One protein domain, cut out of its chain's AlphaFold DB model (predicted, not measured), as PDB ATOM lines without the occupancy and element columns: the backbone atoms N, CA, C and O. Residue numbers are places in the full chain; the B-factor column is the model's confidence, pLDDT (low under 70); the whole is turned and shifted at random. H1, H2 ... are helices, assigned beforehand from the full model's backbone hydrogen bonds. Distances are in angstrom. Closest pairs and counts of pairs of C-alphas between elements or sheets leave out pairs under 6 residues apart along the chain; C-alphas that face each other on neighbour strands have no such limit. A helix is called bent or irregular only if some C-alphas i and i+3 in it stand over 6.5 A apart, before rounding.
ATOM      1  N   VAL A  31     226.453 311.727 227.286       64.81
ATOM      2  CA  VAL A  31     224.992 311.535 227.122       64.81
ATOM      3  C   VAL A  31     224.603 310.298 226.289       64.81
ATOM      4  O   VAL A  31     224.849 310.236 225.087       64.81
ATOM      5  N   ASN A  32     223.873 309.350 226.898       69.56
ATOM      6  CA  ASN A  32     223.297 308.167 226.221       69.56
ATOM      7  C   ASN A  32     221.969 308.442 225.477       69.56
ATOM      8  O   ASN A  32     221.390 307.539 224.872       69.56
ATOM      9  N   SER A  33     221.457 309.675 225.509       87.00
ATOM     10  CA  SER A  33     220.201 310.035 224.843       87.00
ATOM     11  C   SER A  33     220.310 309.922 223.321       87.00
ATOM     12  O   SER A  33     221.203 310.501 222.694       87.00
ATOM     13  N   LYS A  34     219.339 309.234 222.707       87.81
ATOM     14  CA  LYS A  34     219.223 309.105 221.248       87.81
ATOM     15  C   LYS A  34     219.201 310.473 220.560       87.81
ATOM     16  O   LYS A  34     219.903 310.653 219.571       87.81
ATOM     17  N   SER A  35     218.456 311.437 221.101       90.81
ATOM     18  CA  SER A  35     218.332 312.780 220.517       90.81
ATOM     19  C   SER A  35     219.669 313.521 220.481       90.81
ATOM     20  O   SER A  35     219.980 314.166 219.485       90.81
ATOM     21  N   VAL A  36     220.500 313.371 221.517       91.06
ATOM     22  CA  VAL A  36     221.833 313.995 221.569       91.06
ATOM     23  C   VAL A  36     222.786 313.347 220.572       91.06
ATOM     24  O   VAL A  36     223.514 314.044 219.870       91.06
ATOM     25  N   ARG A  37     222.743 312.018 220.436       90.50
ATOM     26  CA  ARG A  37     223.553 311.306 219.437       90.50
ATOM     27  C   ARG A  37     223.168 311.695 218.007       90.50
ATOM     28  O   ARG A  37     224.052 311.892 217.181       90.50
ATOM     29  N   VAL A  38     221.873 311.851 217.721       93.81
ATOM     30  CA  VAL A  38     221.394 312.335 216.414       93.81
ATOM     31  C   VAL A  38     221.835 313.777 216.172       93.81
ATOM     32  O   VAL A  38     222.377 314.063 215.107       93.81
ATOM     33  N   PHE A  39     221.674 314.667 217.155       94.56
ATOM     34  CA  PHE A  39     222.165 316.045 217.064       94.56
ATOM     35  C   PHE A  39     223.667 316.093 216.759       94.56
ATOM     36  O   PHE A  39     224.092 316.804 215.854       94.56
ATOM     37  N   TYR A  40     224.461 315.280 217.455       94.81
ATOM     38  CA  TYR A  40     225.898 315.177 217.226       94.81
ATOM     39  C   TYR A  40     226.234 314.718 215.800       94.81
ATOM     40  O   TYR A  40     227.138 315.271 215.180       94.81
ATOM     41  N   LEU A  41     225.494 313.761 215.230       96.00
ATOM     42  CA  LEU A  41     225.683 313.375 213.826       96.00
ATOM     43  C   LEU A  41     225.350 314.511 212.857       96.00
ATOM     44  O   LEU A  41     226.106 314.742 211.915       96.00
ATOM     45  N   VAL A  42     224.249 315.229 213.091       97.00
ATOM     46  CA  VAL A  42     223.874 316.393 212.274       97.00
ATOM     47  C   VAL A  42     224.964 317.461 212.348       97.00
ATOM     48  O   VAL A  42     225.396 317.951 211.309       97.00
ATOM     49  N   TRP A  43     225.472 317.755 213.548       96.12
ATOM     50  CA  TRP A  43     226.616 318.644 213.764       96.12
ATOM     51  C   TRP A  43     227.841 318.208 212.950       96.12
ATOM     52  O   TRP A  43     228.401 319.008 212.200       96.12
ATOM     53  N   ARG A  44     228.232 316.928 213.040       96.50
ATOM     54  CA  ARG A  44     229.395 316.379 212.323       96.50
ATOM     55  C   ARG A  44     229.270 316.552 210.813       96.50
ATOM     56  O   ARG A  44     230.209 317.033 210.179       96.50
ATOM     57  N   TRP A  45     228.121 316.194 210.245       98.12
ATOM     58  CA  TRP A  45     227.894 316.291 208.804       98.12
ATOM     59  C   TRP A  45     227.752 317.735 208.324       98.12
ATOM     60  O   TRP A  45     228.355 318.077 207.312       98.12
ATOM     61  N   PHE A  46     227.052 318.596 209.067       97.31
ATOM     62  CA  PHE A  46     226.929 320.021 208.747       97.31
ATOM     63  C   PHE A  46     228.304 320.684 208.596       97.31
ATOM     64  O   PHE A  46     228.603 321.257 207.549       97.31
ATOM     65  N   TRP A  47     229.168 320.551 209.607       96.31
ATOM     66  CA  TRP A  47     230.494 321.167 209.576       96.31
ATOM     67  C   TRP A  47     231.409 320.534 208.533       96.31
ATOM     68  O   TRP A  47     232.121 321.250 207.836       96.31
ATOM     69  N   THR A  48     231.367 319.209 208.376       96.75
ATOM     70  CA  THR A  48     232.140 318.516 207.334       96.75
ATOM     71  C   THR A  48     231.770 319.027 205.945       96.75
ATOM     72  O   THR A  48     232.656 319.362 205.161       96.75
ATOM     73  N   ILE A  49     230.475 319.146 205.640       97.19
ATOM     74  CA  ILE A  49     230.000 319.680 204.359       97.19
ATOM     75  C   ILE A  49     230.443 321.137 204.188       97.19
ATOM     76  O   ILE A  49     230.952 321.495 203.129       97.19
ATOM     77  N   LEU A  50     230.312 321.967 205.224       95.00
ATOM     78  CA  LEU A  50     230.728 323.369 205.167       95.00
ATOM     79  C   LEU A  50     232.228 323.520 204.850       95.00
ATOM     80  O   LEU A  50     232.588 324.239 203.919       95.00
ATOM     81  N   PHE A  51     233.102 322.822 205.581       94.00
ATOM     82  CA  PHE A  51     234.553 322.918 205.386       94.00
ATOM     83  C   PHE A  51     235.010 322.333 204.047       94.00
ATOM     84  O   PHE A  51     235.812 322.942 203.346       94.00
ATOM     85  N   THR A  52     234.460 321.188 203.641       93.56
ATOM     86  CA  THR A  52     234.763 320.591 202.330       93.56
ATOM     87  C   THR A  52     234.284 321.465 201.174       93.56
ATOM     88  O   THR A  52     234.988 321.595 200.176       93.56
ATOM     89  N   THR A  53     233.135 322.132 201.316       93.12
ATOM     90  CA  THR A  53     232.654 323.109 200.329       93.12
ATOM     91  C   THR A  53     233.638 324.261 200.203       93.12
ATOM     92  O   THR A  53     234.039 324.608 199.095       93.12
ATOM     93  N   PHE A  54     234.087 324.819 201.326       90.25
ATOM     94  CA  PHE A  54     235.069 325.896 201.318       90.25
ATOM     95  C   PHE A  54     236.415 325.456 200.723       90.25
ATOM     96  O   PHE A  54     236.992 326.189 199.927       90.25
ATOM     97  N   LEU A  55     236.872 324.231 201.006       89.25
ATOM     98  CA  LEU A  55     238.058 323.652 200.368       89.25
ATOM     99  C   LEU A  55     237.914 323.634 198.840       89.25
ATOM    100  O   LEU A  55     238.795 324.121 198.132       89.25
ATOM    101  N   VAL A  56     236.791 323.123 198.330       88.69
ATOM    102  CA  VAL A  56     236.519 323.083 196.886       88.69
ATOM    103  C   VAL A  56     236.465 324.495 196.302       88.69
ATOM    104  O   VAL A  56     237.076 324.737 195.264       88.69
ATOM    105  N   LEU A  57     235.801 325.440 196.972       85.69
ATOM    106  CA  LEU A  57     235.704 326.832 196.520       85.69
ATOM    107  C   LEU A  57     237.059 327.552 196.524       85.69
ATOM    108  O   LEU A  57     237.347 328.267 195.566       85.69
ATOM    109  N   SER A  58     237.910 327.319 197.529       79.75
ATOM    110  CA  SER A  58     239.266 327.889 197.601       79.75
ATOM    111  C   SER A  58     240.129 327.464 196.408       79.75
ATOM    112  O   SER A  58     240.948 328.235 195.911       79.75
ATOM    113  N   GLY A  59     239.896 326.246 195.903       74.06
ATOM    114  CA  GLY A  59     240.537 325.737 194.701       74.06
ATOM    115  C   GLY A  59     239.851 326.176 193.409       74.06
ATOM    116  O   GLY A  59     240.546 326.379 192.419       74.06
ATOM    117  N   ALA A  60     238.518 326.279 193.376       71.62
ATOM    118  CA  ALA A  60     237.721 326.476 192.160       71.62
ATOM    119  C   ALA A  60     237.541 327.943 191.746       71.62
ATOM    120  O   ALA A  60     237.429 328.224 190.551       71.62
ATOM    121  N   LEU A  61     237.490 328.867 192.706       72.56
ATOM    122  CA  LEU A  61     237.303 330.287 192.424       72.56
ATOM    123  C   LEU A  61     238.633 330.941 192.023       72.56
ATOM    124  O   LEU A  61     239.678 330.566 192.556       72.56
ATOM    125  N   PRO A  62     238.626 331.919 191.097       66.50
ATOM    126  CA  PRO A  62     239.798 332.739 190.843       66.50
ATOM    127  C   PRO A  62     240.169 333.509 192.103       66.50
ATOM    128  O   PRO A  62     239.356 334.267 192.627       66.50
ATOM    129  N   GLN A  63     241.389 333.303 192.579       69.44
ATOM    130  CA  GLN A  63     241.889 333.942 193.785       69.44
ATOM    131  C   GLN A  63     243.082 334.832 193.456       69.44
ATOM    132  O   GLN A  63     243.804 334.608 192.486       69.44
ATOM    133  N   THR A  64     243.309 335.830 194.299       71.94
ATOM    134  CA  THR A  64     244.413 336.793 194.177       71.94
ATOM    135  C   THR A  64     245.784 336.194 194.500       71.94
ATOM    136  O   THR A  64     246.802 336.844 194.268       71.94
ATOM    137  N   TRP A  65     245.839 334.964 195.024       76.12
ATOM    138  CA  TRP A  65     247.078 334.350 195.509       76.12
ATOM    139  C   TRP A  65     247.948 333.709 194.418       76.12
ATOM    140  O   TRP A  65     249.050 333.270 194.735       76.12
ATOM    141  N   TYR A  66     247.515 333.668 193.151       83.38
ATOM    142  CA  TYR A  66     248.300 333.107 192.042       83.38
ATOM    143  C   TYR A  66     248.325 334.014 190.800       83.38
ATOM    144  O   TYR A  66     247.360 334.715 190.510       83.38
ATOM    145  N   THR A  67     249.427 333.984 190.038       85.50
ATOM    146  CA  THR A  67     249.600 334.820 188.828       85.50
ATOM    147  C   THR A  67     248.856 334.281 187.609       85.50
ATOM    148  O   THR A  67     248.274 335.050 186.848       85.50
ATOM    149  N   ASP A  68     248.862 332.964 187.409       86.81
ATOM    150  CA  ASP A  68     248.193 332.311 186.285       86.81
ATOM    151  C   ASP A  68     247.582 330.965 186.705       86.81
ATOM    152  O   ASP A  68     247.915 330.399 187.748       86.81
ATOM    153  N   GLN A  69     246.674 330.430 185.882       85.56
ATOM    154  CA  GLN A  69     245.963 329.182 186.181       85.56
ATOM    155  C   GLN A  69     246.901 327.979 186.383       85.56
ATOM    156  O   GLN A  69     246.554 327.074 187.141       85.56
ATOM    157  N   SER A  70     248.084 327.963 185.757       88.19
ATOM    158  CA  SER A  70     249.063 326.882 185.935       88.19
ATOM    159  C   SER A  70     249.711 326.918 187.324       88.19
ATOM    160  O   SER A  70     250.023 325.866 187.885       88.19
ATOM    161  N   GLN A  71     249.808 328.100 187.944       89.88
ATOM    162  CA  GLN A  71     250.318 328.257 189.308       89.88
ATOM    163  C   GLN A  71     249.326 327.830 190.397       89.88
ATOM    164  O   GLN A  71     249.724 327.717 191.554       89.88
ATOM    165  N   ARG A  72     248.068 327.495 190.074       86.81
ATOM    166  CA  ARG A  72     247.099 326.984 191.070       86.81
ATOM    167  C   ARG A  72     247.586 325.726 191.787       86.81
ATOM    168  O   ARG A  72     247.263 325.514 192.951       86.81
ATOM    169  N   ILE A  73     248.415 324.908 191.137       88.75
ATOM    170  CA  ILE A  73     249.005 323.721 191.773       88.75
ATOM    171  C   ILE A  73     249.898 324.080 192.973       88.75
ATOM    172  O   ILE A  73     250.068 323.271 193.886       88.75
ATOM    173  N   LYS A  74     250.416 325.317 193.030       90.88
ATOM    174  CA  LYS A  74     251.201 325.822 194.161       90.88
ATOM    175  C   LYS A  74     250.384 325.923 195.451       90.88
ATOM    176  O   LYS A  74     250.979 326.080 196.508       90.88
ATOM    177  N   TYR A  75     249.062 325.735 195.417       87.38
ATOM    178  CA  TYR A  75     248.253 325.520 196.622       87.38
ATOM    179  C   TYR A  75     248.901 324.498 197.572       87.38
ATOM    180  O   TYR A  75     248.984 324.728 198.777       87.38
ATOM    181  N   PHE A  76     249.444 323.409 197.019       91.38
ATOM    182  CA  PHE A  76     250.050 322.312 197.777       91.38
ATOM    183  C   PHE A  76     251.460 322.599 198.307       91.38
ATOM    184  O   PHE A  76     252.099 321.672 198.789       91.38
ATOM    185  N   ILE A  77     251.974 323.828 198.242       93.12
ATOM    186  CA  ILE A  77     253.274 324.160 198.858       93.12
ATOM    187  C   ILE A  77     253.114 324.906 200.185       93.12
ATOM    188  O   ILE A  77     254.077 325.026 200.937       93.12
ATOM    189  N   TYR A  78     251.921 325.423 200.485       88.62
ATOM    190  CA  TYR A  78     251.678 326.231 201.677       88.62
ATOM    191  C   TYR A  78     251.247 325.365 202.868       88.62
ATOM    192  O   TYR A  78     250.326 324.553 202.757       88.62
ATOM    193  N   LEU A  79     251.859 325.594 204.032       88.38
ATOM    194  CA  LEU A  79     251.537 324.919 205.295       88.38
ATOM    195  C   LEU A  79     250.072 325.099 205.686       88.38
ATOM    196  O   LEU A  79     249.424 324.146 206.105       88.38
ATOM    197  N   THR A  80     249.541 326.311 205.526       84.75
ATOM    198  CA  THR A  80     248.138 326.623 205.829       84.75
ATOM    199  C   THR A  80     247.188 325.725 205.034       84.75
ATOM    200  O   THR A  80     246.244 325.172 205.591       84.75
ATOM    201  N   ASN A  81     247.500 325.489 203.758       87.44
ATOM    202  CA  ASN A  81     246.707 324.643 202.870       87.44
ATOM    203  C   ASN A  81     246.846 323.158 203.221       87.44
ATOM    204  O   ASN A  81     245.851 322.435 203.254       87.44
ATOM    205  N   TRP A  82     248.055 322.702 203.559       90.50
ATOM    206  CA  TRP A  82     248.284 321.362 204.114       90.50
ATOM    207  C   TRP A  82     247.474 321.133 205.399       90.50
ATOM    208  O   TRP A  82     246.827 320.093 205.557       90.50
ATOM    209  N   GLY A  83     247.464 322.116 206.300       89.44
ATOM    210  CA  GLY A  83     246.666 322.101 207.523       89.44
ATOM    211  C   GLY A  83     245.165 322.039 207.237       89.44
ATOM    212  O   GLY A  83     244.460 321.218 207.817       89.44
ATOM    213  N   TYR A  84     244.672 322.837 206.291       88.81
ATOM    214  CA  TYR A  84     243.251 322.851 205.947       88.81
ATOM    215  C   TYR A  84     242.783 321.561 205.250       88.81
ATOM    216  O   TYR A  84     241.717 321.032 205.569       88.81
ATOM    217  N   LEU A  85     243.605 321.001 204.355       91.38
ATOM    218  CA  LEU A  85     243.360 319.705 203.711       91.38
ATOM    219  C   LEU A  85     243.279 318.574 204.740       91.38
ATOM    220  O   LEU A  85     242.318 317.803 204.749       91.38
ATOM    221  N   THR A  86     244.273 318.488 205.625       93.62
ATOM    222  CA  THR A  86     244.308 317.463 206.679       93.62
ATOM    223  C   THR A  86     243.161 317.628 207.669       93.62
ATOM    224  O   THR A  86     242.560 316.629 208.063       93.62
ATOM    225  N   PHE A  87     242.785 318.865 207.999       93.38
ATOM    226  CA  PHE A  87     241.586 319.167 208.775       93.38
ATOM    227  C   PHE A  87     240.316 318.652 208.082       93.38
ATOM    228  O   PHE A  87     239.556 317.912 208.697       93.38
ATOM    229  N   CYS A  88     240.103 318.935 206.794       94.38
ATOM    230  CA  CYS A  88     238.936 318.422 206.064       94.38
ATOM    231  C   CYS A  88     238.882 316.885 206.057       94.38
ATOM    232  O   CYS A  88     237.822 316.304 206.297       94.38
ATOM    233  N   ILE A  89     240.024 316.221 205.844       96.12
ATOM    234  CA  ILE A  89     240.134 314.756 205.917       96.12
ATOM    235  C   ILE A  89     239.746 314.253 207.312       96.12
ATOM    236  O   ILE A  89     238.963 313.310 207.424       96.12
ATOM    237  N   ALA A  90     240.244 314.897 208.372       96.06
ATOM    238  CA  ALA A  90     239.900 314.553 209.748       96.06
ATOM    239  C   ALA A  90     238.395 314.691 210.011       96.06
ATOM    240  O   ALA A  90     237.796 313.791 210.594       96.06
ATOM    241  N   GLN A  91     237.759 315.758 209.521       96.75
ATOM    242  CA  GLN A  91     236.322 315.978 209.698       96.75
ATOM    243  C   GLN A  91     235.471 314.928 208.977       96.75
ATOM    244  O   GLN A  91     234.557 314.370 209.588       96.75
ATOM    245  N   ILE A  92     235.818 314.583 207.732       97.81
ATOM    246  CA  ILE A  92     235.163 313.498 206.982       97.81
ATOM    247  C   ILE A  92     235.302 312.175 207.738       97.81
ATOM    248  O   ILE A  92     234.316 311.462 207.944       97.81
ATOM    249  N   TRP A  93     236.518 311.858 208.187       97.75
ATOM    250  CA  TRP A  93     236.788 310.625 208.918       97.75
ATOM    251  C   TRP A  93     236.020 310.567 210.242       97.75
ATOM    252  O   TRP A  93     235.470 309.522 210.600       97.75
ATOM    253  N   ASN A  94     235.921 311.695 210.943       95.94
ATOM    254  CA  ASN A  94     235.212 311.797 212.209       95.94
ATOM    255  C   ASN A  94     233.697 311.684 212.027       95.94
ATOM    256  O   ASN A  94     233.044 310.978 212.797       95.94
ATOM    257  N   ALA A  95     233.128 312.289 210.982       97.62
ATOM    258  CA  ALA A  95     231.723 312.102 210.625       97.62
ATOM    259  C   ALA A  95     231.419 310.630 210.303       97.62
ATOM    260  O   ALA A  95     230.495 310.057 210.883       97.62
ATOM    261  N   ALA A  96     232.247 309.987 209.474       97.50
ATOM    262  CA  ALA A  96     232.094 308.575 209.123       97.50
ATOM    263  C   ALA A  96     232.218 307.650 210.346       97.50
ATOM    264  O   ALA A  96     231.365 306.787 210.564       97.50
ATOM    265  N   THR A  97     233.235 307.865 211.185       95.69
ATOM    266  CA  THR A  97     233.460 307.094 212.418       95.69
ATOM    267  C   THR A  97     232.306 307.293 213.407       95.69
ATOM    268  O   THR A  97     231.818 306.322 213.982       95.69
ATOM    269  N   SER A  98     231.812 308.526 213.564       95.06
ATOM    270  CA  SER A  98     230.656 308.843 214.416       95.06
ATOM    271  C   SER A  98     229.382 308.159 213.922       95.06
ATOM    272  O   SER A  98     228.625 307.608 214.722       95.06
ATOM    273  N   THR A  99     229.148 308.133 212.606       96.12
ATOM    274  CA  THR A  99     228.023 307.411 211.998       96.12
ATOM    275  C   THR A  99     228.148 305.902 212.209       96.12
ATOM    276  O   THR A  99     227.188 305.274 212.656       96.12
ATOM    277  N   ALA A 100     229.323 305.317 211.973       94.38
ATOM    278  CA  ALA A 100     229.559 303.897 212.228       94.38
ATOM    279  C   ALA A 100     229.308 303.545 213.702       94.38
ATOM    280  O   ALA A 100     228.550 302.621 213.998       94.38
ATOM    281  N   GLY A 101     229.861 304.325 214.630       91.25
ATOM    282  CA  GLY A 101     229.656 304.146 216.066       91.25
ATOM    283  C   GLY A 101     228.220 304.424 216.531       91.25
ATOM    284  O   GLY A 101     227.776 303.879 217.547       91.25
ATOM    285  N   TYR A 102     227.446 305.213 215.778       91.62
ATOM    286  CA  TYR A 102     226.020 305.389 216.040       91.62
ATOM    287  C   TYR A 102     225.241 304.077 215.864       91.62
ATOM    288  O   TYR A 102     224.444 303.708 216.735       91.62
ATOM    289  N   PHE A 103     225.507 303.369 214.766       91.88
ATOM    290  CA  PHE A 103     224.811 302.134 214.403       91.88
ATOM    291  C   PHE A 103     225.374 300.891 215.090       91.88
ATOM    292  O   PHE A 103     224.602 300.050 215.539       91.88
ATOM    293  N   THR A 104     226.698 300.776 215.181       89.50
ATOM    294  CA  THR A 104     227.368 299.569 215.697       89.50
ATOM    295  C   THR A 104     227.453 299.540 217.217       89.50
ATOM    296  O   THR A 104     227.364 298.467 217.799       89.50
ATOM    297  N   GLN A 105     227.612 300.708 217.856       84.38
ATOM    298  CA  GLN A 105     227.868 300.822 219.297       84.38
ATOM    299  C   GLN A 105     229.026 299.920 219.760       84.38
ATOM    300  O   GLN A 105     228.961 299.295 220.814       84.38
ATOM    301  N   ASP A 106     230.073 299.846 218.936       79.56
ATOM    302  CA  ASP A 106     231.252 299.015 219.163       79.56
ATOM    303  C   ASP A 106     231.842 299.218 220.570       79.56
ATOM    304  O   ASP A 106     232.263 300.316 220.940       79.56
ATOM    305  N   MET A 107     231.935 298.129 221.335       79.00
ATOM    306  CA  MET A 107     232.505 298.121 222.691       79.00
ATOM    307  C   MET A 107     234.033 297.956 222.699       79.00
ATOM    308  O   MET A 107     234.684 298.192 223.716       79.00
ATOM    309  N   GLU A 108     234.613 297.585 221.556       84.88
ATOM    310  CA  GLU A 108     236.049 297.394 221.369       84.88
ATOM    311  C   GLU A 108     236.648 298.478 220.471       84.88
ATOM    312  O   GLU A 108     236.018 298.977 219.537       84.88
ATOM    313  N   VAL A 109     237.905 298.839 220.735       84.81
ATOM    314  CA  VAL A 109     238.622 299.829 219.924       84.81
ATOM    315  C   VAL A 109     239.065 299.201 218.605       84.81
ATOM    316  O   VAL A 109     239.965 298.360 218.570       84.81
ATOM    317  N   ARG A 110     238.504 299.685 217.496       88.19
ATOM    318  CA  ARG A 110     238.882 299.264 216.140       88.19
ATOM    319  C   ARG A 110     239.945 300.174 215.524       88.19
ATOM    320  O   ARG A 110     240.135 301.316 215.938       88.19
ATOM    321  N   TRP A 111     240.636 299.679 214.496       90.00
ATOM    322  CA  TRP A 111     241.723 300.402 213.820       90.00
ATOM    323  C   TRP A 111     241.289 301.778 213.288       90.00
ATOM    324  O   TRP A 111     242.009 302.758 213.464       90.00
ATOM    325  N   TYR A 112     240.087 301.884 212.718       91.38
ATOM    326  CA  TYR A 112     239.584 303.134 212.148       91.38
ATOM    327  C   TYR A 112     239.300 304.198 213.223       91.38
ATOM    328  O   TYR A 112     239.437 305.391 212.961       91.38
ATOM    329  N   MET A 113     238.986 303.783 214.457       91.62
ATOM    330  CA  MET A 113     238.828 304.690 215.600       91.62
ATOM    331  C   MET A 113     240.175 305.248 216.063       91.62
ATOM    332  O   MET A 113     240.264 306.404 216.469       91.62
ATOM    333  N   LYS A 114     241.244 304.443 215.968       90.25
ATOM    334  CA  LYS A 114     242.616 304.897 216.247       90.25
ATOM    335  C   LYS A 114     243.066 305.937 215.222       90.25
ATOM    336  O   LYS A 114     243.672 306.934 215.603       90.25
ATOM    337  N   ILE A 115     242.721 305.729 213.949       93.06
ATOM    338  CA  ILE A 115     242.936 306.732 212.896       93.06
ATOM    339  C   ILE A 115     242.141 308.000 213.201       93.06
ATOM    340  O   ILE A 115     242.711 309.083 213.126       93.06
ATOM    341  N   ASN A 116     240.872 307.877 213.610       93.75
ATOM    342  CA  ASN A 116     240.057 309.037 213.974       93.75
ATOM    343  C   ASN A 116     240.721 309.867 215.075       93.75
ATOM    344  O   ASN A 116     240.899 311.072 214.931       93.75
ATOM    345  N   TRP A 117     241.172 309.203 216.139       91.56
ATOM    346  CA  TRP A 117     241.888 309.852 217.231       91.56
ATOM    347  C   TRP A 117     243.189 310.528 216.785       91.56
ATOM    348  O   TRP A 117     243.487 311.646 217.213       91.56
ATOM    349  N   PHE A 118     243.964 309.868 215.921       91.50
ATOM    350  CA  PHE A 118     245.209 310.425 215.402       91.50
ATOM    351  C   PHE A 118     244.945 311.684 214.570       91.50
ATOM    352  O   PHE A 118     245.569 312.714 214.814       91.50
ATOM    353  N   LEU A 119     243.989 311.622 213.638       93.44
ATOM    354  CA  LEU A 119     243.595 312.749 212.790       93.44
ATOM    355  C   LEU A 119     243.028 313.912 213.610       93.44
ATOM    356  O   LEU A 119     243.351 315.071 213.350       93.44
ATOM    357  N   TYR A 120     242.230 313.610 214.633       91.81
ATOM    358  CA  TYR A 120     241.720 314.608 215.566       91.81
ATOM    359  C   TYR A 120     242.861 315.281 216.341       91.81
ATOM    360  O   TYR A 120     242.975 316.503 216.365       91.81
ATOM    361  N   SER A 121     243.799 314.500 216.883       89.75
ATOM    362  CA  SER A 121     244.973 315.036 217.589       89.75
ATOM    363  C   SER A 121     245.874 315.878 216.678       89.75
ATOM    364  O   SER A 121     246.386 316.916 217.105       89.75
ATOM    365  N   LEU A 122     246.036 315.451 215.421       91.00
ATOM    366  CA  LEU A 122     246.811 316.138 214.390       91.00
ATOM    367  C   LEU A 122     246.234 317.509 214.036       91.00
ATOM    368  O   LEU A 122     247.000 318.403 213.705       91.00
ATOM    369  N   THR A 123     244.915 317.682 214.098       90.69
ATOM    370  CA  THR A 123     244.244 318.863 213.535       90.69
ATOM    371  C   THR A 123     243.682 319.801 214.603       90.69
ATOM    372  O   THR A 123     243.866 321.011 214.497       90.69
ATOM    373  N   SER A 124     243.097 319.282 215.685       85.31
ATOM    374  CA  SER A 124     242.464 320.103 216.729       85.31
ATOM    375  C   SER A 124     243.467 320.890 217.579       85.31
ATOM    376  O   SER A 124     243.223 322.045 217.923       85.31
ATOM    377  N   SER A 125     244.624 320.303 217.901       79.62
ATOM    378  CA  SER A 125     245.655 320.989 218.701       79.62
ATOM    379  C   SER A 125     246.290 322.178 217.956       79.62
ATOM    380  O   SER A 125     246.328 323.278 218.519       79.62
ATOM    381  N   PRO A 126     246.770 322.029 216.702       78.88
ATOM    382  CA  PRO A 126     247.328 323.161 215.966       78.88
ATOM    383  C   PRO A 126     246.281 324.180 215.510       78.88
ATOM    384  O   PRO A 126     246.633 325.351 215.424       78.88
ATOM    385  N   ALA A 127     245.018 323.803 215.276       85.31
ATOM    386  CA  ALA A 127     243.962 324.754 214.914       85.31
ATOM    387  C   ALA A 127     243.844 325.914 215.918       85.31
ATOM    388  O   ALA A 127     243.814 327.080 215.522       85.31
ATOM    389  N   VAL A 128     243.850 325.609 217.219       85.19
ATOM    390  CA  VAL A 128     243.783 326.630 218.275       85.19
ATOM    391  C   VAL A 128     245.091 327.420 218.357       85.19
ATOM    392  O   VAL A 128     245.068 328.650 218.338       85.19
ATOM    393  N   LEU A 129     246.240 326.732 218.405       84.50
ATOM    394  CA  LEU A 129     247.548 327.378 218.553       84.50
ATOM    395  C   LEU A 129     247.873 328.318 217.383       84.50
ATOM    396  O   LEU A 129     248.244 329.466 217.608       84.50
ATOM    397  N   ILE A 130     247.721 327.849 216.143       82.50
ATOM    398  CA  ILE A 130     248.022 328.637 214.941       82.50
ATOM    399  C   ILE A 130     247.092 329.839 214.856       82.50
ATOM    400  O   ILE A 130     247.552 330.934 214.552       82.50
ATOM    401  N   SER A 131     245.806 329.664 215.159       87.75
ATOM    402  CA  SER A 131     244.858 330.777 215.131       87.75
ATOM    403  C   SER A 131     245.217 331.836 216.170       87.75
ATOM    404  O   SER A 131     245.255 333.017 215.839       87.75
ATOM    405  N   LEU A 132     245.568 331.437 217.398       86.94
ATOM    406  CA  LEU A 132     246.044 332.373 218.422       86.94
ATOM    407  C   LEU A 132     247.299 333.129 217.970       86.94
ATOM    408  O   LEU A 132     247.336 334.352 218.073       86.94
ATOM    409  N   LEU A 133     248.303 332.426 217.438       85.31
ATOM    410  CA  LEU A 133     249.534 333.051 216.946       85.31
ATOM    411  C   LEU A 133     249.268 333.985 215.760       85.31
ATOM    412  O   LEU A 133     249.837 335.070 215.706       85.31
ATOM    413  N   PHE A 134     248.383 333.599 214.840       85.81
ATOM    414  CA  PHE A 134     247.996 334.429 213.705       85.81
ATOM    415  C   PHE A 134     247.371 335.746 214.176       85.81
ATOM    416  O   PHE A 134     247.862 336.816 213.823       85.81
ATOM    417  N   TRP A 135     246.337 335.683 215.016       88.06
ATOM    418  CA  TRP A 135     245.640 336.883 215.488       88.06
ATOM    419  C   TRP A 135     246.502 337.754 216.409       88.06
ATOM    420  O   TRP A 135     246.334 338.970 216.411       88.06
ATOM    421  N   ALA A 136     247.419 337.155 217.173       87.31
ATOM    422  CA  ALA A 136     248.287 337.890 218.089       87.31
ATOM    423  C   ALA A 136     249.518 338.514 217.410       87.31
ATOM    424  O   ALA A 136     249.969 339.567 217.851       87.31
ATOM    425  N   LEU A 137     250.091 337.856 216.393       83.00
ATOM    426  CA  LEU A 137     251.417 338.203 215.861       83.00
ATOM    427  C   LEU A 137     251.431 338.582 214.376       83.00
ATOM    428  O   LEU A 137     252.379 339.231 213.941       83.00
ATOM    429  N   ILE A 138     250.443 338.147 213.589       83.06
ATOM    430  CA  ILE A 138     250.464 338.267 212.119       83.06
ATOM    431  C   ILE A 138     249.356 339.195 211.618       83.06
ATOM    432  O   ILE A 138     249.582 339.981 210.698       83.06
ATOM    433  N   TYR A 139     248.160 339.112 212.200       84.38
ATOM    434  CA  TYR A 139     247.029 339.923 211.772       84.38
ATOM    435  C   TYR A 139     247.308 341.416 211.980       84.38
ATOM    436  O   TYR A 139     247.671 341.858 213.068       84.38
ATOM    437  N   SER A 140     247.068 342.197 210.928       82.69
ATOM    438  CA  SER A 140     247.105 343.653 210.963       82.69
ATOM    439  C   SER A 140     245.787 344.206 210.439       82.69
ATOM    440  O   SER A 140     245.344 343.850 209.347       82.69
ATOM    441  N   SER A 141     245.185 345.128 211.192       84.56
ATOM    442  CA  SER A 141     243.976 345.850 210.779       84.56
ATOM    443  C   SER A 141     244.220 346.833 209.627       84.56
ATOM    444  O   SER A 141     243.270 347.426 209.121       84.56
ATOM    445  N   SER A 142     245.474 347.005 209.192       85.69
ATOM    446  CA  SER A 142     245.831 347.826 208.031       85.69
ATOM    447  C   SER A 142     245.371 347.230 206.697       85.69
ATOM    448  O   SER A 142     245.331 347.959 205.706       85.69
ATOM    449  N   TYR A 143     245.018 345.942 206.655       77.44
ATOM    450  CA  TYR A 143     244.556 345.257 205.447       77.44
ATOM    451  C   TYR A 143     243.167 344.634 205.655       77.44
ATOM    452  O   TYR A 143     242.843 344.212 206.771       77.44
ATOM    453  N   PRO A 144     242.328 344.555 204.603       83.00
ATOM    454  CA  PRO A 144     241.042 343.874 204.683       83.00
ATOM    455  C   PRO A 144     241.208 342.411 205.100       83.00
ATOM    456  O   PRO A 144     242.115 341.720 204.641       83.00
ATOM    457  N   LEU A 145     240.302 341.924 205.948       82.62
ATOM    458  CA  LEU A 145     240.280 340.518 206.329       82.62
ATOM    459  C   LEU A 145     239.770 339.672 205.159       82.62
ATOM    460  O   LEU A 145     238.592 339.729 204.805       82.62
ATOM    461  N   GLU A 146     240.658 338.874 204.577       82.31
ATOM    462  CA  GLU A 146     240.306 337.974 203.482       82.31
ATOM    463  C   GLU A 146     239.397 336.825 203.966       82.31
ATOM    464  O   GLU A 146     239.624 336.281 205.056       82.31
ATOM    465  N   PRO A 147     238.402 336.399 203.163       82.56
ATOM    466  CA  PRO A 147     237.524 335.281 203.513       82.56
ATOM    467  C   PRO A 147     238.283 333.994 203.871       82.56
ATOM    468  O   PRO A 147     237.966 333.367 204.880       82.56
ATOM    469  N   ASP A 148     239.323 333.641 203.112       79.56
ATOM    470  CA  ASP A 148     240.166 332.457 203.346       79.56
ATOM    471  C   ASP A 148     240.847 332.493 204.712       79.56
ATOM    472  O   ASP A 148     240.825 331.508 205.457       79.56
ATOM    473  N   THR A 149     241.366 333.659 205.086       82.81
ATOM    474  CA  THR A 149     241.970 333.894 206.398       82.81
ATOM    475  C   THR A 149     240.930 333.757 207.512       82.81
ATOM    476  O   THR A 149     241.160 333.059 208.505       82.81
ATOM    477  N   PHE A 150     239.756 334.372 207.345       86.06
ATOM    478  CA  PHE A 150     238.685 334.303 208.338       86.06
ATOM    479  C   PHE A 150     238.160 332.876 208.544       86.06
ATOM    480  O   PHE A 150     237.950 332.453 209.682       86.06
ATOM    481  N   PHE A 151     237.988 332.101 207.473       86.81
ATOM    482  CA  PHE A 151     237.549 330.709 207.578       86.81
ATOM    483  C   PHE A 151     238.623 329.808 208.190       86.81
ATOM    484  O   PHE A 151     238.317 328.999 209.071       86.81
ATOM    485  N   THR A 152     239.877 329.965 207.763       83.44
ATOM    486  CA  THR A 152     240.976 329.076 208.166       83.44
ATOM    487  C   THR A 152     241.458 329.328 209.592       83.44
ATOM    488  O   THR A 152     241.856 328.380 210.263       83.44
ATOM    489  N   HIS A 153     241.386 330.565 210.090       86.75
ATOM    490  CA  HIS A 153     241.832 330.908 211.448       86.75
ATOM    491  C   HIS A 153     240.689 331.280 212.397       86.75
ATOM    492  O   HIS A 153     240.767 331.029 213.596       86.75
ATOM    493  N   GLY A 154     239.610 331.884 211.903       89.88
ATOM    494  CA  GLY A 154     238.456 332.254 212.724       89.88
ATOM    495  C   GLY A 154     237.500 331.080 212.912       89.88
ATOM    496  O   GLY A 154     237.411 330.499 213.996       89.88
ATOM    497  N   ILE A 155     236.797 330.707 211.838       92.50
ATOM    498  CA  ILE A 155     235.752 329.671 211.877       92.50
ATOM    499  C   ILE A 155     236.323 328.307 212.270       92.50
ATOM    500  O   ILE A 155     235.718 327.609 213.082       92.50
ATOM    501  N   ASN A 156     237.496 327.936 211.753       91.50
ATOM    502  CA  ASN A 156     238.169 326.690 212.120       91.50
ATOM    503  C   ASN A 156     238.484 326.609 213.627       91.50
ATOM    504  O   ASN A 156     238.215 325.584 214.260       91.50
ATOM    505  N   CYS A 157     238.999 327.695 214.215       91.31
ATOM    506  CA  CYS A 157     239.305 327.763 215.643       91.31
ATOM    507  C   CYS A 157     238.033 327.687 216.491       91.31
ATOM    508  O   CYS A 157     237.951 326.865 217.402       91.31
ATOM    509  N   LEU A 158     237.012 328.483 216.149       93.88
ATOM    510  CA  LEU A 158     235.720 328.465 216.840       93.88
ATOM    511  C   LEU A 158     235.090 327.071 216.804       93.88
ATOM    512  O   LEU A 158     234.684 326.554 217.845       93.88
ATOM    513  N   PHE A 159     235.044 326.453 215.623       95.06
ATOM    514  CA  PHE A 159     234.568 325.086 215.470       95.06
ATOM    515  C   PHE A 159     235.357 324.132 216.366       95.06
ATOM    516  O   PHE A 159     234.751 323.382 217.121       95.06
ATOM    517  N   THR A 160     236.689 324.177 216.315       92.81
ATOM    518  CA  THR A 160     237.547 323.263 217.076       92.81
ATOM    519  C   THR A 160     237.331 323.404 218.577       92.81
ATOM    520  O   THR A 160     237.239 322.395 219.270       92.81
ATOM    521  N   LEU A 161     237.197 324.634 219.081       92.38
ATOM    522  CA  LEU A 161     236.868 324.876 220.483       92.38
ATOM    523  C   LEU A 161     235.535 324.217 220.831       92.38
ATOM    524  O   LEU A 161     235.511 323.360 221.707       92.38
ATOM    525  N   LEU A 162     234.454 324.551 220.115       94.31
ATOM    526  CA  LEU A 162     233.129 323.950 220.329       94.31
ATOM    527  C   LEU A 162     233.167 322.423 220.239       94.31
ATOM    528  O   LEU A 162     232.482 321.736 220.994       94.31
ATOM    529  N   ASP A 163     233.992 321.889 219.347       93.12
ATOM    530  CA  ASP A 163     234.120 320.460 219.156       93.12
ATOM    531  C   ASP A 163     234.811 319.769 220.329       93.12
ATOM    532  O   ASP A 163     234.337 318.719 220.748       93.12
ATOM    533  N   ILE A 164     235.861 320.377 220.896       90.25
ATOM    534  CA  ILE A 164     236.519 319.911 222.129       90.25
ATOM    535  C   ILE A 164     235.520 319.863 223.293       90.25
ATOM    536  O   ILE A 164     235.573 318.938 224.097       90.25
ATOM    537  N   TRP A 165     234.592 320.825 223.374       89.62
ATOM    538  CA  TRP A 165     233.527 320.811 224.387       89.62
ATOM    539  C   TRP A 165     232.485 319.716 224.140       89.62
ATOM    540  O   TRP A 165     231.927 319.169 225.089       89.62
ATOM    541  N   LEU A 166     232.182 319.424 222.874       92.19
ATOM    542  CA  LEU A 166     231.103 318.514 222.502       92.19
ATOM    543  C   LEU A 166     231.541 317.046 222.484       92.19
ATOM    544  O   LEU A 166     230.727 316.170 222.777       92.19
ATOM    545  N   THR A 167     232.780 316.751 222.092       91.50
ATOM    546  CA  THR A 167     233.267 315.381 221.887       91.50
ATOM    547  C   THR A 167     233.853 314.760 223.148       91.50
ATOM    548  O   THR A 167     234.496 315.427 223.949       91.50
ATOM    549  N   ALA A 168     233.713 313.441 223.272       90.88
ATOM    550  CA  ALA A 168     234.359 312.662 224.323       90.88
ATOM    551  C   ALA A 168     235.828 312.301 224.019       90.88
ATOM    552  O   ALA A 168     236.457 311.540 224.767       90.88
ATOM    553  N   MET A 169     236.376 312.793 222.901       89.12
ATOM    554  CA  MET A 169     237.713 312.440 222.440       89.12
ATOM    555  C   MET A 169     238.782 312.753 223.498       89.12
ATOM    556  O   MET A 169     238.936 313.904 223.906       89.12
ATOM    557  N   PRO A 170     239.610 311.770 223.897       84.50
ATOM    558  CA  PRO A 170     240.705 312.029 224.819       84.50
ATOM    559  C   PRO A 170     241.846 312.794 224.125       84.50
ATOM    560  O   PRO A 170     242.718 312.190 223.493       84.50
ATOM    561  N   ILE A 171     241.890 314.116 224.301       76.69
ATOM    562  CA  ILE A 171     243.072 314.940 224.010       76.69
ATOM    563  C   ILE A 171     243.831 315.232 225.304       76.69
ATOM    564  O   ILE A 171     243.260 315.621 226.320       76.69
ATOM    565  N   LYS A 172     245.155 315.069 225.253       75.50
ATOM    566  CA  LYS A 172     246.091 315.494 226.296       75.50
ATOM    567  C   LYS A 172     247.164 316.359 225.644       75.50
ATOM    568  O   LYS A 172     247.574 316.063 224.525       75.50
ATOM    569  N   ILE A 173     247.679 317.355 226.369       70.31
ATOM    570  CA  ILE A 173     248.790 318.216 225.907       70.31
ATOM    571  C   ILE A 173     249.993 317.374 225.455       70.31
ATOM    572  O   ILE A 173     250.675 317.706 224.494       70.31
ATOM    573  N   LEU A 174     250.209 316.222 226.093       75.31
ATOM    574  CA  LEU A 174     251.279 315.291 225.745       75.31
ATOM    575  C   LEU A 174     251.195 314.729 224.314       75.31
ATOM    576  O   LEU A 174     252.193 314.210 223.831       75.31
ATOM    577  N   HIS A 175     250.058 314.839 223.616       79.81
ATOM    578  CA  HIS A 175     249.929 314.439 222.208       79.81
ATOM    579  C   HIS A 175     250.456 315.496 221.221       79.81
ATOM    580  O   HIS A 175     250.384 315.289 220.011       79.81
ATOM    581  N   PHE A 176     251.030 316.604 221.708       80.44
ATOM    582  CA  PHE A 176     251.590 317.678 220.878       80.44
ATOM    583  C   PHE A 176     252.701 317.213 219.917       80.44
ATOM    584  O   PHE A 176     252.951 317.858 218.901       80.44
ATOM    585  N   TYR A 177     253.325 316.057 220.167       85.69
ATOM    586  CA  TYR A 177     254.285 315.471 219.227       85.69
ATOM    587  C   TYR A 177     253.658 315.150 217.856       85.69
ATOM    588  O   TYR A 177     254.375 315.158 216.857       85.69
ATOM    589  N   VAL A 178     252.342 314.892 217.778       88.50
ATOM    590  CA  VAL A 178     251.644 314.590 216.516       88.50
ATOM    591  C   VAL A 178     251.677 315.795 215.563       88.50
ATOM    592  O   VAL A 178     252.273 315.673 214.490       88.50
ATOM    593  N   PRO A 179     251.127 316.975 215.923       89.31
ATOM    594  CA  PRO A 179     251.227 318.154 215.066       89.31
ATOM    595  C   PRO A 179     252.665 318.669 214.913       89.31
ATOM    596  O   PRO A 179     253.013 319.162 213.842       89.31
ATOM    597  N   ALA A 180     253.533 318.508 215.920       89.31
ATOM    598  CA  ALA A 180     254.945 318.877 215.789       89.31
ATOM    599  C   ALA A 180     255.657 318.054 214.701       89.31
ATOM    600  O   ALA A 180     256.402 318.606 213.894       89.31
ATOM    601  N   SER A 181     255.381 316.749 214.620       91.50
ATOM    602  CA  SER A 181     255.940 315.883 213.573       91.50
ATOM    603  C   SER A 181     255.477 316.315 212.179       91.50
ATOM    604  O   SER A 181     256.275 316.341 211.247       91.50
ATOM    605  N   PHE A 182     254.212 316.719 212.038       91.31
ATOM    606  CA  PHE A 182     253.685 317.258 210.782       91.31
ATOM    607  C   PHE A 182     254.387 318.556 210.362       91.31
ATOM    608  O   PHE A 182     254.759 318.706 209.199       91.31
ATOM    609  N   ALA A 183     254.641 319.461 211.312       90.62
ATOM    610  CA  ALA A 183     255.404 320.679 211.053       90.62
ATOM    611  C   ALA A 183     256.842 320.370 210.601       90.62
ATOM    612  O   ALA A 183     257.323 320.977 209.648       90.62
ATOM    613  N   VAL A 184     257.510 319.389 211.220       94.69
ATOM    614  CA  VAL A 184     258.850 318.944 210.796       94.69
ATOM    615  C   VAL A 184     258.831 318.410 209.363       94.69
ATOM    616  O   VAL A 184     259.683 318.795 208.565       94.69
ATOM    617  N   VAL A 185     257.845 317.577 209.003       96.19
ATOM    618  CA  VAL A 185     257.685 317.080 207.623       96.19
ATOM    619  C   VAL A 185     257.528 318.239 206.642       96.19
ATOM    620  O   VAL A 185     258.181 318.251 205.599       96.19
ATOM    621  N   TYR A 186     256.712 319.236 206.985       94.81
ATOM    622  CA  TYR A 186     256.545 320.420 206.151       94.81
ATOM    623  C   TYR A 186     257.843 321.224 206.001       94.81
ATOM    624  O   TYR A 186     258.171 321.655 204.897       94.81
ATOM    625  N   VAL A 187     258.612 321.408 207.077       95.25
ATOM    626  CA  VAL A 187     259.912 322.099 207.019       95.25
ATOM    627  C   VAL A 187     260.881 321.357 206.097       95.25
ATOM    628  O   VAL A 187     261.495 321.988 205.239       95.25
ATOM    629  N   VAL A 188     260.976 320.027 206.201       97.44
ATOM    630  CA  VAL A 188     261.818 319.213 205.306       97.44
ATOM    631  C   VAL A 188     261.384 319.371 203.848       97.44
ATOM    632  O   VAL A 188     262.224 319.627 202.986       97.44
ATOM    633  N   PHE A 189     260.079 319.279 203.572       97.19
ATOM    634  CA  PHE A 189     259.527 319.554 202.244       97.19
ATOM    635  C   PHE A 189     259.923 320.951 201.745       97.19
ATOM    636  O   PHE A 189     260.399 321.082 200.620       97.19
ATOM    637  N   SER A 190     259.771 321.975 202.586       95.06
ATOM    638  CA  SER A 190     260.044 323.374 202.238       95.06
ATOM    639  C   SER A 190     261.506 323.586 201.854       95.06
ATOM    640  O   SER A 190     261.787 324.252 200.864       95.06
ATOM    641  N   VAL A 191     262.429 322.969 202.597       95.44
ATOM    642  CA  VAL A 191     263.870 323.011 202.311       95.44
ATOM    643  C   VAL A 191     264.180 322.338 200.973       95.44
ATOM    644  O   VAL A 191     264.859 322.924 200.136       95.44
ATOM    645  N   ILE A 192     263.657 321.132 200.729       97.44
ATOM    646  CA  ILE A 192     263.865 320.422 199.453       97.44
ATOM    647  C   ILE A 192     263.298 321.231 198.279       97.44
ATOM    648  O   ILE A 192     263.926 321.323 197.223       97.44
ATOM    649  N   TYR A 193     262.111 321.810 198.462       96.25
ATOM    650  CA  TYR A 193     261.442 322.629 197.459       96.25
ATOM    651  C   TYR A 193     262.268 323.866 197.089       96.25
ATOM    652  O   TYR A 193     262.427 324.162 195.905       96.25
ATOM    653  N   ASP A 194     262.845 324.536 198.087       93.69
ATOM    654  CA  ASP A 194     263.727 325.692 197.904       93.69
ATOM    655  C   ASP A 194     265.013 325.318 197.145       93.69
ATOM    656  O   ASP A 194     265.307 325.899 196.100       93.69
ATOM    657  N   TYR A 195     265.700 324.242 197.555       95.94
ATOM    658  CA  TYR A 195     266.878 323.715 196.839       95.94
ATOM    659  C   TYR A 195     266.579 323.242 195.409       95.94
ATOM    660  O   TYR A 195     267.491 323.098 194.596       95.94
ATOM    661  N   SER A 196     265.306 323.012 195.088       96.50
ATOM    662  CA  SER A 196     264.844 322.663 193.744       96.50
ATOM    663  C   SER A 196     264.470 323.894 192.901       96.50
ATOM    664  O   SER A 196     263.844 323.740 191.852       96.50
ATOM    665  N   ASN A 197     264.835 325.108 193.339       95.75
ATOM    666  CA  ASN A 197     264.446 326.391 192.736       95.75
ATOM    667  C   ASN A 197     262.921 326.583 192.662       95.75
ATOM    668  O   ASN A 197     262.382 327.130 191.695       95.75
TER     669      ASN A 197
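AT A GLANCE: This is residues 31 to 197 of the 213 residues of an uncharacterized protein of Bugula neritina (UniProt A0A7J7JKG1). This is an elongated body of helices: H4, kinked but nearly straight, runs through it, its first arm packed on H3 and its second on H5, while H6 crosses its other side near the kink. H1 packs on H3, and short H2 sits at one end. The printed part has 167 residues with six named helices, H1 to H6 in chain order, and no named strand: all helix. It is compact, with a radius of gyration of the C-alphas of 17.6 A, and spans 53 by 32 by 31 A.

HOW THE PARTS SIT: The hub is H4, residues 111 to 138, assigned by its hydrogen bonds as one helix but bent: C-alphas 122 and 125 are 6.6 A apart, and arms H4a, residues 111 to 122, and H4b, residues 125 to 138, stand at 15 degrees. H4a forms a hairpin with H3, residues 79 to 104, touching its residues 86 to 97 alone; the closest C-alphas, of Leu 119 and Ala 90, are 5.1 A apart. H4b forms a hairpin with H5, residues 147 to 166, touching its residues 153 to 161 alone; the closest C-alphas, of Ser 131 and His 153, are 4.8 A apart. H4a touches H6, residues 173 to 195, about perpendicular at 74 degrees, with residues 118 to 122 and 175 to 182 alone; the closest C-alphas are those of Leu 122 and Pro 179, 4.9 A. H1, residues 34 to 60, touches H3 at a shallow tilt of 29 degrees, opposite ways, the closest C-alphas being those of Arg 44 and Ala 95, 5.2 A; H1, H3 and H5 are a bundle, helices side by side. Every O i to N i+4 pair is within hydrogen-bond range in H1, H3, H4a and H4b, against 13 of 16 in H5, 16 of 19 in H6 and 0 of 5 in H2, residues 69 to 77, which has 5 of 6 O i to N i+3 pairs.

IN THESE COORDINATES: H1 is 38.6 A long from C-alpha 34 at (219.223, 309.105, 221.248), H3 36.5 A, H5 26.1 A, and H6 34.7 A to C-alpha 195 at (266.878, 323.715, 196.839).

THE WHOLE: The printed part has no cut and no long link; residues 31 to 32 and 62 to 63 have pLDDT under 70.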